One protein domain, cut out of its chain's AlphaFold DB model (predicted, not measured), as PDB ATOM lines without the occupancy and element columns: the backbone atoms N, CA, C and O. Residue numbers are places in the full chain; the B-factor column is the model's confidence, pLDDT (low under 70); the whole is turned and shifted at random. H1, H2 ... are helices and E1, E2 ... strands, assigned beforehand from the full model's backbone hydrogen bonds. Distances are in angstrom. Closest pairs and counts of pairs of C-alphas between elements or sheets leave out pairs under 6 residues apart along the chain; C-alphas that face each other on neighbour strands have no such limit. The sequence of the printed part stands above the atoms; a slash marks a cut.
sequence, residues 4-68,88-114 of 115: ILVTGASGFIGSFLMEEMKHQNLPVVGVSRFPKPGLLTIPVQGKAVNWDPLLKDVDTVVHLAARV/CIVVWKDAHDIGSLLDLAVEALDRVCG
ATOM      1  N   ILE A   4     393.873 317.915 733.179       86.25
ATOM      2  CA  ILE A   4     395.129 317.824 732.422       86.25
ATOM      3  C   ILE A   4     396.288 317.520 733.375       86.25
ATOM      4  O   ILE A   4     396.531 318.275 734.316       86.25
ATOM      5  N   LEU A   5     397.054 316.460 733.114       87.06
ATOM      6  CA  LEU A   5     398.267 316.117 733.861       87.06
ATOM      7  C   LEU A   5     399.527 316.510 733.080       87.06
ATOM      8  O   LEU A   5     399.773 315.995 731.995       87.06
ATOM      9  N   VAL A   6     400.386 317.354 733.653       89.19
ATOM     10  CA  VAL A   6     401.645 317.785 733.024       89.19
ATOM     11  C   VAL A   6     402.847 317.139 733.717       89.19
ATOM     12  O   VAL A   6     403.141 317.430 734.883       89.19
ATOM     13  N   THR A   7     403.605 316.301 733.004       86.75
ATOM     14  CA  THR A   7     404.931 315.845 733.459       86.75
ATOM     15  C   THR A   7     406.005 316.832 733.016       86.75
ATOM     16  O   THR A   7     405.863 317.506 732.004       86.75
ATOM     17  N   GLY A   8     407.090 316.967 733.785       86.12
ATOM     18  CA  GLY A   8     408.105 317.984 733.480       86.12
ATOM     19  C   GLY A   8     407.611 319.413 733.733       86.12
ATOM     20  O   GLY A   8     408.247 320.363 733.286       86.12
ATOM     21  N   ALA A   9     406.529 319.567 734.505       92.06
ATOM     22  CA  ALA A   9     405.880 320.837 734.833       92.06
ATOM     23  C   ALA A   9     406.802 321.858 735.526       92.06
ATOM     24  O   ALA A   9     406.555 323.054 735.485       92.06
ATOM     25  N   SER A  10     407.883 321.402 736.164       91.00
ATOM     26  CA  SER A  10     408.892 322.283 736.769       91.00
ATOM     27  C   SER A  10     410.040 322.665 735.824       91.00
ATOM     28  O   SER A  10     411.000 323.288 736.276       91.00
ATOM     29  N   GLY A  11     410.039 322.162 734.588       85.62
ATOM     30  CA  GLY A  11     411.055 322.448 733.575       85.62
ATOM     31  C   GLY A  11     410.792 323.773 732.865       85.62
ATOM     32  O   GLY A  11     409.749 324.378 733.069       85.62
ATOM     33  N   PHE A  12     411.728 324.195 732.011       84.12
ATOM     34  CA  PHE A  12     411.659 325.475 731.298       84.12
ATOM     35  C   PHE A  12     410.313 325.684 730.589       84.12
ATOM     36  O   PHE A  12     409.607 326.627 730.907       84.12
ATOM     37  N   ILE A  13     409.914 324.764 729.706       84.44
ATOM     38  CA  ILE A  13     408.626 324.844 728.994       84.44
ATOM     39  C   ILE A  13     407.455 324.594 729.954       84.44
ATOM     40  O   ILE A  13     406.464 325.319 729.941       84.44
ATOM     41  N   GLY A  14     407.588 323.586 730.822       87.75
ATOM     42  CA  GLY A  14     406.522 323.177 731.731       87.75
ATOM     43  C   GLY A  14     406.060 324.285 732.673       87.75
ATOM     44  O   GLY A  14     404.863 324.383 732.922       87.75
ATOM     45  N   SER A  15     406.959 325.151 733.154       90.06
ATOM     46  CA  SER A  15     406.567 326.239 734.054       90.06
ATOM     47  C   SER A  15     405.699 327.288 733.366       90.06
ATOM     48  O   SER A  15     404.724 327.725 733.968       90.06
ATOM     49  N   PHE A  16     406.013 327.645 732.114       88.81
ATOM     50  CA  PHE A  16     405.198 328.587 731.341       88.81
ATOM     51  C   PHE A  16     403.844 327.976 730.974       88.81
ATOM     52  O   PHE A  16     402.818 328.624 731.146       88.81
ATOM     53  N   LEU A  17     403.821 326.703 730.567       85.31
ATOM     54  CA  LEU A  17     402.572 326.001 730.266       85.31
ATOM     55  C   LEU A  17     401.636 325.942 731.481       85.31
ATOM     56  O   LEU A  17     400.446 326.215 731.366       85.31
ATOM     57  N   MET A  18     402.179 325.628 732.661       90.94
ATOM     58  CA  MET A  18     401.407 325.605 733.907       90.94
ATOM     59  C   MET A  18     400.851 326.982 734.289       90.94
ATOM     60  O   MET A  18     399.805 327.047 734.934       90.94
ATOM     61  N   GLU A  19     401.562 328.066 733.978       89.38
ATOM     62  CA  GLU A  19     401.105 329.435 734.230       89.38
ATOM     63  C   GLU A  19     399.978 329.823 733.272       89.38
ATOM     64  O   GLU A  19     398.931 330.279 733.728       89.38
ATOM     65  N   GLU A  20     400.141 329.537 731.980       85.69
ATOM     66  CA  GLU A  20     399.134 329.839 730.963       85.69
ATOM     67  C   GLU A  20     397.834 329.058 731.197       85.69
ATOM     68  O   GLU A  20     396.750 329.636 731.242       85.69
ATOM     69  N   MET A  21     397.927 327.755 731.479       86.81
ATOM     70  CA  MET A  21     396.752 326.938 731.807       86.81
ATOM     71  C   MET A  21     395.996 327.475 733.029       86.81
ATOM     72  O   MET A  21     394.766 327.477 733.046       86.81
ATOM     73  N   LYS A  22     396.708 327.977 734.048       88.81
ATOM     74  CA  LYS A  22     396.074 328.622 735.210       88.81
ATOM     75  C   LYS A  22     395.423 329.947 734.842       88.81
ATOM     76  O   LYS A  22     394.325 330.218 735.318       88.81
ATOM     77  N   HIS A  23     396.085 330.758 734.023       87.88
ATOM     78  CA  HIS A  23     395.553 332.033 733.548       87.88
ATOM     79  C   HIS A  23     394.233 331.840 732.784       87.88
ATOM     80  O   HIS A  23     393.287 332.604 732.973       87.88
ATOM     81  N   GLN A  24     394.127 330.753 732.020       82.81
ATOM     82  CA  GLN A  24     392.919 330.372 731.288       82.81
ATOM     83  C   GLN A  24     391.880 329.603 732.126       82.81
ATOM     84  O   GLN A  24     390.855 329.181 731.598       82.81
ATOM     85  N   ASN A  25     392.102 329.431 733.435       87.88
ATOM     86  CA  ASN A  25     391.253 328.632 734.331       87.88
ATOM     87  C   ASN A  25     391.068 327.167 733.883       87.88
ATOM     88  O   ASN A  25     390.044 326.548 734.186       87.88
ATOM     89  N   LEU A  26     392.063 326.592 733.202       85.25
ATOM     90  CA  LEU A  26     392.063 325.180 732.846       85.25
ATOM     91  C   LEU A  26     392.371 324.312 734.084       85.25
ATOM     92  O   LEU A  26     393.274 324.630 734.868       85.25
ATOM     93  N   PRO A  27     391.655 323.192 734.277       86.31
ATOM     94  CA  PRO A  27     391.908 322.246 735.365       86.31
ATOM     95  C   PRO A  27     393.207 321.452 735.127       86.31
ATOM     96  O   PRO A  27     393.207 320.370 734.542       86.31
ATOM     97  N   VAL A  28     394.332 321.989 735.604       88.94
ATOM     98  CA  VAL A  28     395.667 321.401 735.414       88.94
ATOM     99  C   VAL A  28     396.300 320.901 736.717       88.94
ATOM    100  O   VAL A  28     396.300 321.577 737.750       88.94
ATOM    101  N   VAL A  29     396.933 319.731 736.644       91.69
ATOM    102  CA  VAL A  29     397.790 319.143 737.675       91.69
ATOM    103  C   VAL A  29     399.192 318.964 737.102       91.69
ATOM    104  O   VAL A  29     399.395 318.250 736.130       91.69
ATOM    105  N   GLY A  30     400.197 319.585 737.712       92.44
ATOM    106  CA  GLY A  30     401.592 319.401 737.310       92.44
ATOM    107  C   GLY A  30     402.351 318.504 738.283       92.44
ATOM    108  O   GLY A  30     402.183 318.636 739.497       92.44
ATOM    109  N   VAL A  31     403.222 317.629 737.772       91.69
ATOM    110  CA  VAL A  31     404.096 316.771 738.593       91.69
ATOM    111  C   VAL A  31     405.578 317.107 738.426       91.69
ATOM    112  O   VAL A  31     406.069 317.391 737.327       91.69
ATOM    113  N   SER A  32     406.324 317.028 739.528       90.12
ATOM    114  CA  SER A  32     407.775 317.212 739.561       90.12
ATOM    115  C   SER A  32     408.470 316.168 740.431       90.12
ATOM    116  O   SER A  32     407.922 315.626 741.383       90.12
ATOM    117  N   ARG A  33     409.737 315.899 740.112       85.56
ATOM    118  CA  ARG A  33     410.603 314.981 740.873       85.56
ATOM    119  C   ARG A  33     411.028 315.533 742.237       85.56
ATOM    120  O   ARG A  33     411.387 314.783 743.133       85.56
ATOM    121  N   PHE A  34     411.025 316.854 742.370       85.38
ATOM    122  CA  PHE A  34     411.393 317.560 743.591       85.38
ATOM    123  C   PHE A  34     410.228 318.443 744.035       85.38
ATOM    124  O   PHE A  34     409.514 318.940 743.157       85.38
ATOM    125  N   PRO A  35     410.063 318.690 745.346       88.50
ATOM    126  CA  PRO A  35     409.051 319.609 745.849       88.50
ATOM    127  C   PRO A  35     409.142 320.985 745.192       88.50
ATOM    128  O   PRO A  35     410.200 321.620 745.175       88.50
ATOM    129  N   LYS A  36     408.015 321.438 744.638       90.69
ATOM    130  CA  LYS A  36     407.853 322.749 744.008       90.69
ATOM    131  C   LYS A  36     406.470 323.309 744.354       90.69
ATOM    132  O   LYS A  36     405.509 322.541 744.372       90.69
ATOM    133  N   PRO A  37     406.346 324.620 744.627       89.75
ATOM    134  CA  PRO A  37     405.049 325.233 744.888       89.75
ATOM    135  C   PRO A  37     404.058 324.967 743.749       89.75
ATOM    136  O   PRO A  37     404.385 325.166 742.582       89.75
ATOM    137  N   GLY A  38     402.855 324.509 744.097       88.94
ATOM    138  CA  GLY A  38     401.789 324.252 743.128       88.94
ATOM    139  C   GLY A  38     401.993 323.032 742.222       88.94
ATOM    140  O   GLY A  38     401.243 322.908 741.260       88.94
ATOM    141  N   LEU A  39     402.968 322.156 742.509       92.81
ATOM    142  CA  LEU A  39     403.190 320.894 741.795       92.81
ATOM    143  C   LEU A  39     403.157 319.703 742.760       92.81
ATOM    144  O   LEU A  39     403.647 319.779 743.890       92.81
ATOM    145  N   LEU A  40     402.627 318.576 742.292       91.44
ATOM    146  CA  LEU A  40     402.670 317.311 743.016       91.44
ATOM    147  C   LEU A  40     404.061 316.688 742.899       91.44
ATOM    148  O   LEU A  40     404.641 316.595 741.816       91.44
ATOM    149  N   THR A  41     404.608 316.243 744.027       89.75
ATOM    150  CA  THR A  41     405.923 315.592 744.038       89.75
ATOM    151  C   THR A  41     405.768 314.098 743.799       89.75
ATOM    152  O   THR A  41     405.091 313.422 744.572       89.75
ATOM    153  N   ILE A  42     406.432 313.577 742.766       85.25
ATOM    154  CA  ILE A  42     406.488 312.143 742.459       85.25
ATOM    155  C   ILE A  42     407.877 311.569 742.787       85.25
ATOM    156  O   ILE A  42     408.889 312.249 742.583       85.25
ATOM    157  N   PRO A  43     407.965 310.331 743.314       75.75
ATOM    158  CA  PRO A  43     409.233 309.742 743.729       75.75
ATOM    159  C   PRO A  43     410.175 309.496 742.543       75.75
ATOM    160  O   PRO A  43     409.751 309.166 741.440       75.75
ATOM    161  N   VAL A  44     411.479 309.665 742.786       63.25
ATOM    162  CA  VAL A  44     412.489 309.748 741.715       63.25
ATOM    163  C   VAL A  44     413.153 308.410 741.382       63.25
ATOM    164  O   VAL A  44     413.705 308.293 740.294       63.25
ATOM    165  N   GLN A  45     413.140 307.393 742.254       45.91
ATOM    166  CA  GLN A  45     413.909 306.159 742.017       45.91
ATOM    167  C   GLN A  45     413.329 304.914 742.712       45.91
ATOM    168  O   GLN A  45     412.879 304.973 743.854       45.91
ATOM    169  N   GLY A  46     413.423 303.763 742.033       48.38
ATOM    170  CA  GLY A  46     413.422 302.418 742.635       48.38
ATOM    171  C   GLY A  46     412.067 301.742 742.860       48.38
ATOM    172  O   GLY A  46     412.012 300.518 742.939       48.38
ATOM    173  N   LYS A  47     410.968 302.494 742.914       52.59
ATOM    174  CA  LYS A  47     409.607 301.942 742.866       52.59
ATOM    175  C   LYS A  47     408.888 302.561 741.683       52.59
ATOM    176  O   LYS A  47     408.976 303.773 741.497       52.59
ATOM    177  N   ALA A  48     408.210 301.735 740.889       58.94
ATOM    178  CA  ALA A  48     407.288 302.232 739.880       58.94
ATOM    179  C   ALA A  48     406.347 303.237 740.558       58.94
ATOM    180  O   ALA A  48     405.756 302.931 741.598       58.94
ATOM    181  N   VAL A  49     406.286 304.459 740.027       67.00
ATOM    182  CA  VAL A  49     405.285 305.434 740.462       67.00
ATOM    183  C   VAL A  49     403.937 304.795 740.161       67.00
ATOM    184  O   VAL A  49     403.686 304.416 739.020       67.00
ATOM    185  N   ASN A  50     403.096 304.623 741.183       71.25
ATOM    186  CA  ASN A  50     401.716 304.243 740.932       71.25
ATOM    187  C   ASN A  50     401.008 305.469 740.349       71.25
ATOM    188  O   ASN A  50     400.767 306.439 741.070       71.25
ATOM    189  N   TRP A  51     400.749 305.435 739.045       77.44
ATOM    190  CA  TRP A  51     400.090 306.518 738.326       77.44
ATOM    191  C   TRP A  51     398.571 306.478 738.479       77.44
ATOM    192  O   TRP A  51     397.951 307.520 738.307       77.44
ATOM    193  N   ASP A  52     397.977 305.348 738.873       75.12
ATOM    194  CA  ASP A  52     396.519 305.178 738.956       75.12
ATOM    195  C   ASP A  52     395.815 306.288 739.755       75.12
ATOM    196  O   ASP A  52     394.804 306.803 739.287       75.12
ATOM    197  N   PRO A  53     396.325 306.746 740.921       78.38
ATOM    198  CA  PRO A  53     395.678 307.826 741.664       78.38
ATOM    199  C   PRO A  53     395.796 309.193 740.981       78.38
ATOM    200  O   PRO A  53     394.971 310.062 741.235       78.38
ATOM    201  N   LEU A  54     396.841 309.396 740.174       74.94
ATOM    202  CA  LEU A  54     397.127 310.647 739.465       74.94
ATOM    203  C   LEU A  54     396.412 310.722 738.118       74.94
ATOM    204  O   LEU A  54     396.137 311.821 737.660       74.94
ATOM    205  N   LEU A  55     396.159 309.572 737.493       76.81
ATOM    206  CA  LEU A  55     395.424 309.448 736.236       76.81
ATOM    207  C   LEU A  55     393.918 309.295 736.456       76.81
ATOM    208  O   LEU A  55     393.142 309.361 735.506       76.81
ATOM    209  N   LYS A  56     393.490 309.086 737.704       78.00
ATOM    210  CA  LYS A  56     392.074 309.062 738.037       78.00
ATOM    211  C   LYS A  56     391.463 310.423 737.704       78.00
ATOM    212  O   LYS A  56     391.882 311.434 738.256       78.00
ATOM    213  N   ASP A  57     390.461 310.405 736.831       77.75
ATOM    214  CA  ASP A  57     389.745 311.592 736.358       77.75
ATOM    215  C   ASP A  57     390.626 312.567 735.540       77.75
ATOM    216  O   ASP A  57     390.304 313.749 735.456       77.75
ATOM    217  N   VAL A  58     391.733 312.077 734.955       79.88
ATOM    218  CA  VAL A  58     392.563 312.799 733.973       79.88
ATOM    219  C   VAL A  58     392.207 312.343 732.569       79.88
ATOM    220  O   VAL A  58     392.256 311.154 732.261       79.88
ATOM    221  N   ASP A  59     391.926 313.309 731.707       77.06
ATOM    222  CA  ASP A  59     391.517 313.088 730.322       77.06
ATOM    223  C   ASP A  59     392.670 313.368 729.352       77.06
ATOM    224  O   ASP A  59     392.650 312.926 728.208       77.06
ATOM    225  N   THR A  60     393.698 314.105 729.785       79.69
ATOM    226  CA  THR A  60     394.851 314.418 728.934       79.69
ATOM    227  C   THR A  60     396.154 314.451 729.718       79.69
ATOM    228  O   THR A  60     396.245 315.054 730.789       79.69
ATOM    229  N   VAL A  61     397.203 313.851 729.151       79.81
ATOM    230  CA  VAL A  61     398.567 313.900 729.690       79.81
ATOM    231  C   VAL A  61     399.478 314.668 728.735       79.81
ATOM    232  O   VAL A  61     399.676 314.268 727.593       79.81
ATOM    233  N   VAL A  62     400.100 315.738 729.229       83.31
ATOM    234  CA  VAL A  62     401.153 316.477 728.523       83.31
ATOM    235  C   VAL A  62     402.506 316.062 729.093       83.31
ATOM    236  O   VAL A  62     402.837 316.361 730.245       83.31
ATOM    237  N   HIS A  63     403.316 315.362 728.301       80.88
ATOM    238  CA  HIS A  63     404.585 314.813 728.775       80.88
ATOM    239  C   HIS A  63     405.791 315.675 728.368       80.88
ATOM    240  O   HIS A  63     406.347 315.510 727.286       80.88
ATOM    241  N   LEU A  64     406.251 316.563 729.258       84.31
ATOM    242  CA  LEU A  64     407.448 317.398 729.041       84.31
ATOM    243  C   LEU A  64     408.673 316.905 729.825       84.31
ATOM    244  O   LEU A  64     409.723 317.556 729.831       84.31
ATOM    245  N   ALA A  65     408.569 315.773 730.527       73.44
ATOM    246  CA  ALA A  65     409.658 315.201 731.313       73.44
ATOM    247  C   ALA A  65     410.737 314.532 730.437       73.44
ATOM    248  O   ALA A  65     410.978 313.334 730.534       73.44
ATOM    249  N   ALA A  66     411.454 315.316 729.634       68.19
ATOM    250  CA  ALA A  66     412.591 314.854 728.841       68.19
ATOM    251  C   ALA A  66     413.933 315.364 729.404       68.19
ATOM    252  O   ALA A  66     414.041 316.467 729.947       68.19
ATOM    253  N   ARG A  67     415.004 314.565 729.279       57.47
ATOM    254  CA  ARG A  67     416.381 314.973 729.621       57.47
ATOM    255  C   ARG A  67     417.006 315.776 728.471       57.47
ATOM    256  O   ARG A  67     417.933 315.311 727.825       57.47
ATOM    257  N   VAL A  68     416.554 317.006 728.247       49.28
ATOM    258  CA  VAL A  68     417.036 317.856 727.131       49.28
ATOM    259  C   VAL A  68     418.353 318.602 727.419       49.28
ATOM    260  O   VAL A  68     418.705 319.556 726.737       49.28
ATOM    261  N   CYS A  88     398.091 311.206 723.182       37.09
ATOM    262  CA  CYS A  88     399.235 311.948 723.701       37.09
ATOM    263  C   CYS A  88     399.598 313.101 722.763       37.09
ATOM    264  O   CYS A  88     400.301 312.928 721.769       37.09
ATOM    265  N   ILE A  89     399.177 314.318 723.115       44.19
ATOM    266  CA  ILE A  89     399.655 315.531 722.444       44.19
ATOM    267  C   ILE A  89     401.125 315.752 722.837       44.19
ATOM    268  O   ILE A  89     401.442 316.217 723.935       44.19
ATOM    269  N   VAL A  90     402.043 315.446 721.920       43.84
ATOM    270  CA  VAL A  90     403.457 315.827 722.026       43.84
ATOM    271  C   VAL A  90     403.640 317.203 721.384       43.84
ATOM    272  O   VAL A  90     403.723 317.330 720.166       43.84
ATOM    273  N   VAL A  91     403.720 318.258 722.200       43.44
ATOM    274  CA  VAL A  91     404.023 319.610 721.705       43.44
ATOM    275  C   VAL A  91     405.537 319.786 721.587       43.44
ATOM    276  O   VAL A  91     406.204 320.101 722.569       43.44
ATOM    277  N   TRP A  92     406.078 319.621 720.377       32.91
ATOM    278  CA  TRP A  92     407.376 320.185 719.989       32.91
ATOM    279  C   TRP A  92     407.343 320.671 718.542       32.91
ATOM    280  O   TRP A  92     407.147 319.894 717.610       32.91
ATOM    281  N   LYS A  93     407.626 321.958 718.347       32.72
ATOM    282  CA  LYS A  93     408.178 322.477 717.096       32.72
ATOM    283  C   LYS A  93     409.071 323.661 717.430       32.72
ATOM    284  O   LYS A  93     408.677 324.483 718.248       32.72
ATOM    285  N   ASP A  94     410.260 323.704 716.831       37.25
ATOM    286  CA  ASP A  94     411.260 324.769 716.960       37.25
ATOM    287  C   ASP A  94     410.620 326.161 716.919       37.25
ATOM    288  O   ASP A  94     410.396 326.727 715.846       37.25
ATOM    289  N   ALA A  95     410.302 326.721 718.082       35.31
ATOM    290  CA  ALA A  95     409.696 328.032 718.140       35.31
ATOM    291  C   ALA A  95     410.722 329.031 718.622       35.31
ATOM    292  O   ALA A  95     411.206 329.001 719.752       35.31
ATOM    293  N   HIS A  96     411.013 329.953 717.719       40.44
ATOM    294  CA  HIS A  96     411.674 331.202 718.044       40.44
ATOM    295  C   HIS A  96     410.773 332.105 718.919       40.44
ATOM    296  O   HIS A  96     411.241 333.141 719.380       40.44
ATOM    297  N   ASP A  97     409.517 331.699 719.167       53.44
ATOM    298  CA  ASP A  97     408.529 332.375 720.008       53.44
ATOM    299  C   ASP A  97     407.749 331.364 720.875       53.44
ATOM    300  O   ASP A  97     407.025 330.505 720.372       53.44
ATOM    301  N   ILE A  98     407.914 331.461 722.196       49.91
ATOM    302  CA  ILE A  98     407.254 330.592 723.183       49.91
ATOM    303  C   ILE A  98     405.740 330.849 723.224       49.91
ATOM    304  O   ILE A  98     404.990 329.914 723.498       49.91
ATOM    305  N   GLY A  99     405.280 332.066 722.907       48.59
ATOM    306  CA  GLY A  99     403.856 332.413 722.927       48.59
ATOM    307  C   GLY A  99     403.052 331.580 721.931       48.59
ATOM    308  O   GLY A  99     402.118 330.887 722.316       48.59
ATOM    309  N   SER A 100     403.499 331.518 720.674       48.91
ATOM    310  CA  SER A 100     402.808 330.738 719.636       48.91
ATOM    311  C   SER A 100     402.802 329.227 719.901       48.91
ATOM    312  O   SER A 100     401.895 328.530 719.452       48.91
ATOM    313  N   LEU A 101     403.802 328.696 720.617       53.41
ATOM    314  CA  LEU A 101     403.801 327.291 721.048       53.41
ATOM    315  C   LEU A 101     402.752 327.020 722.117       53.41
ATOM    316  O   LEU A 101     402.133 325.958 722.096       53.41
ATOM    317  N   LEU A 102     402.597 327.949 723.060       56.72
ATOM    318  CA  LEU A 102     401.591 327.851 724.108       56.72
ATOM    319  C   LEU A 102     400.193 327.957 723.502       56.72
ATOM    320  O   LEU A 102     399.362 327.109 723.807       56.72
ATOM    321  N   ASP A 103     399.979 328.886 722.569       57.34
ATOM    322  CA  ASP A 103     398.714 329.011 721.839       57.34
ATOM    323  C   ASP A 103     398.363 327.712 721.099       57.34
ATOM    324  O   ASP A 103     397.248 327.211 721.218       57.34
ATOM    325  N   LEU A 104     399.330 327.105 720.399       53.78
ATOM    326  CA  LEU A 104     399.116 325.852 719.666       53.78
ATOM    327  C   LEU A 104     398.873 324.655 720.601       53.78
ATOM    328  O   LEU A 104     398.079 323.770 720.287       53.78
ATOM    329  N   ALA A 105     399.570 324.606 721.741       58.78
ATOM    330  CA  ALA A 105     399.373 323.577 722.759       58.78
ATOM    331  C   ALA A 105     397.968 323.663 723.361       58.78
ATOM    332  O   ALA A 105     397.306 322.642 723.538       58.78
ATOM    333  N   VAL A 106     397.526 324.885 723.648       60.41
ATOM    334  CA  VAL A 106     396.192 325.187 724.162       60.41
ATOM    335  C   VAL A 106     395.130 324.855 723.119       60.41
ATOM    336  O   VAL A 106     394.177 324.166 723.450       60.41
ATOM    337  N   GLU A 107     395.311 325.243 721.858       60.38
ATOM    338  CA  GLU A 107     394.371 324.909 720.780       60.38
ATOM    339  C   GLU A 107     394.281 323.388 720.557       60.38
ATOM    340  O   GLU A 107     393.203 322.839 720.322       60.38
ATOM    341  N   ALA A 108     395.402 322.672 720.671       56.81
ATOM    342  CA  ALA A 108     395.407 321.214 720.612       56.81
ATOM    343  C   ALA A 108     394.648 320.593 721.798       56.81
ATOM    344  O   ALA A 108     393.907 319.631 721.607       56.81
ATOM    345  N   LEU A 109     394.794 321.161 722.999       58.94
ATOM    346  CA  LEU A 109     394.036 320.755 724.183       58.94
ATOM    347  C   LEU A 109     392.542 321.038 724.027       58.94
ATOM    348  O   LEU A 109     391.747 320.155 724.307       58.94
ATOM    349  N   ASP A 110     392.158 322.206 723.525       59.38
ATOM    350  CA  ASP A 110     390.762 322.590 723.278       59.38
ATOM    351  C   ASP A 110     390.063 321.580 722.351       59.38
ATOM    352  O   ASP A 110     388.994 321.044 722.651       59.38
ATOM    353  N   ARG A 111     390.756 321.192 721.272       57.25
ATOM    354  CA  ARG A 111     390.268 320.218 720.284       57.25
ATOM    355  C   ARG A 111     390.124 318.797 720.824       57.25
ATOM    356  O   ARG A 111     389.256 318.071 720.343       57.25
ATOM    357  N   VAL A 112     390.981 318.384 721.757       50.34
ATOM    358  CA  VAL A 112     390.949 317.036 722.356       50.34
ATOM    359  C   VAL A 112     389.975 316.977 723.532       50.34
ATOM    360  O   VAL A 112     389.236 316.006 723.675       50.34
ATOM    361  N   CYS A 113     389.913 318.039 724.329       53.97
ATOM    362  CA  CYS A 113     389.045 318.150 725.496       53.97
ATOM    363  C   CYS A 113     387.604 318.551 725.144       53.97
ATOM    364  O   CYS A 113     386.727 318.453 726.005       53.97
ATOM    365  N   GLY A 114     387.351 318.999 723.907       55.91
ATOM    366  CA  GLY A 114     386.046 319.488 723.458       55.91
ATOM    367  C   GLY A 114     385.578 320.728 724.222       55.91
ATOM    368  O   GLY A 114     384.382 320.835 724.509       55.91
TER     369      GLY A 114
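Overview. This is residues 4 to 68 and 88 to 114 of the 115 residues of the protein "Epimerase domain-containing protein" of Agrobacterium sp. MS2 (UniProt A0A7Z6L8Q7). A small parallel sheet of three strands has H1 packed over E2 and E1 on one face, while the longer H3 crosses H1 at a steep angle and reaches E3 with its last residues. From the end of E2 a wide loop, residues 33 to 51, swings out and returns to the very short H2, which grazes the sheet. The printed part has 92 residues, with three named helices and three named strands in the order E1 H1 E2 H2 E3 H3; the sheet's order is E2 E1 E3, and the class is mixed, helices and strands. The whole is compact, with a radius of gyration of the C-alphas of 13.1 A and spans of 37 by 29 by 23 A.

Arrangement. E1, residues 4 to 7, is the inner strand. H1, residues 12 to 23, is on the sheet at a height of 9.9 A, over E1 and over E2, residues 28 to 32; on the local plane it stands at 25 degrees to E2, along the strands. The closest C-alphas of H1 and E2 are those of Met 21 and Val 28, 6.7 A apart. E1, H1 and E2 form a strand-helix-strand unit, two parallel neighbour strands with a helix between, with a right-handed crossover. E2 and E1 stand at 16 degrees, with N 29 and O 4 at 2.8 A. H2, residues 52 to 55, only grazes the sheet. E3, residues 58 to 63, is parallel to E1 at 27 degrees, with N 5 and O 60 at 2.8 A. E2, H2 and E3 form a split unit, with E1 between its strands, and its crossover is right-handed. H3, residues 98 to 113, only just touches H1, with 3 pairs of C-alphas within 8 A, the closest those of Leu 17 and Leu 102 at 6.5 A; they run the same way at a steep tilt of 59 degrees. The sheet E2 E1 E3 with H1 and H3 makes two layers, a layer of helices on one face of a sheet. H2 is apart from H1 and H3. Every O i to N i+4 pair is within hydrogen-bond range in H3, and 7 of 8 in H1; H2 is too short for such a pair.

Along the chain. E1 begins at C-alpha 4, (395.129, 317.824, 732.422), and is 10.1 A long. H1 measures 17.5 A, E2 13.5 A, H2 5.2 A and E3 13.3 A. H3 measures 22.2 A and ends at C-alpha 113, (389.045, 318.150, 725.496).

Size, cuts and confidence. The C-alphas farthest apart, those of Lys 47 and His 96, are 38.4 A apart. Residues 69 to 87 are not printed, and C-alphas 68 and 88 are 19.1 A apart across the cut. The link from E2 to H2 is long, with 19 residues. The mean pLDDT of the printed part is 71.9, and residues 44 to 49, 66 to 68 and 88 to 114 are under 70.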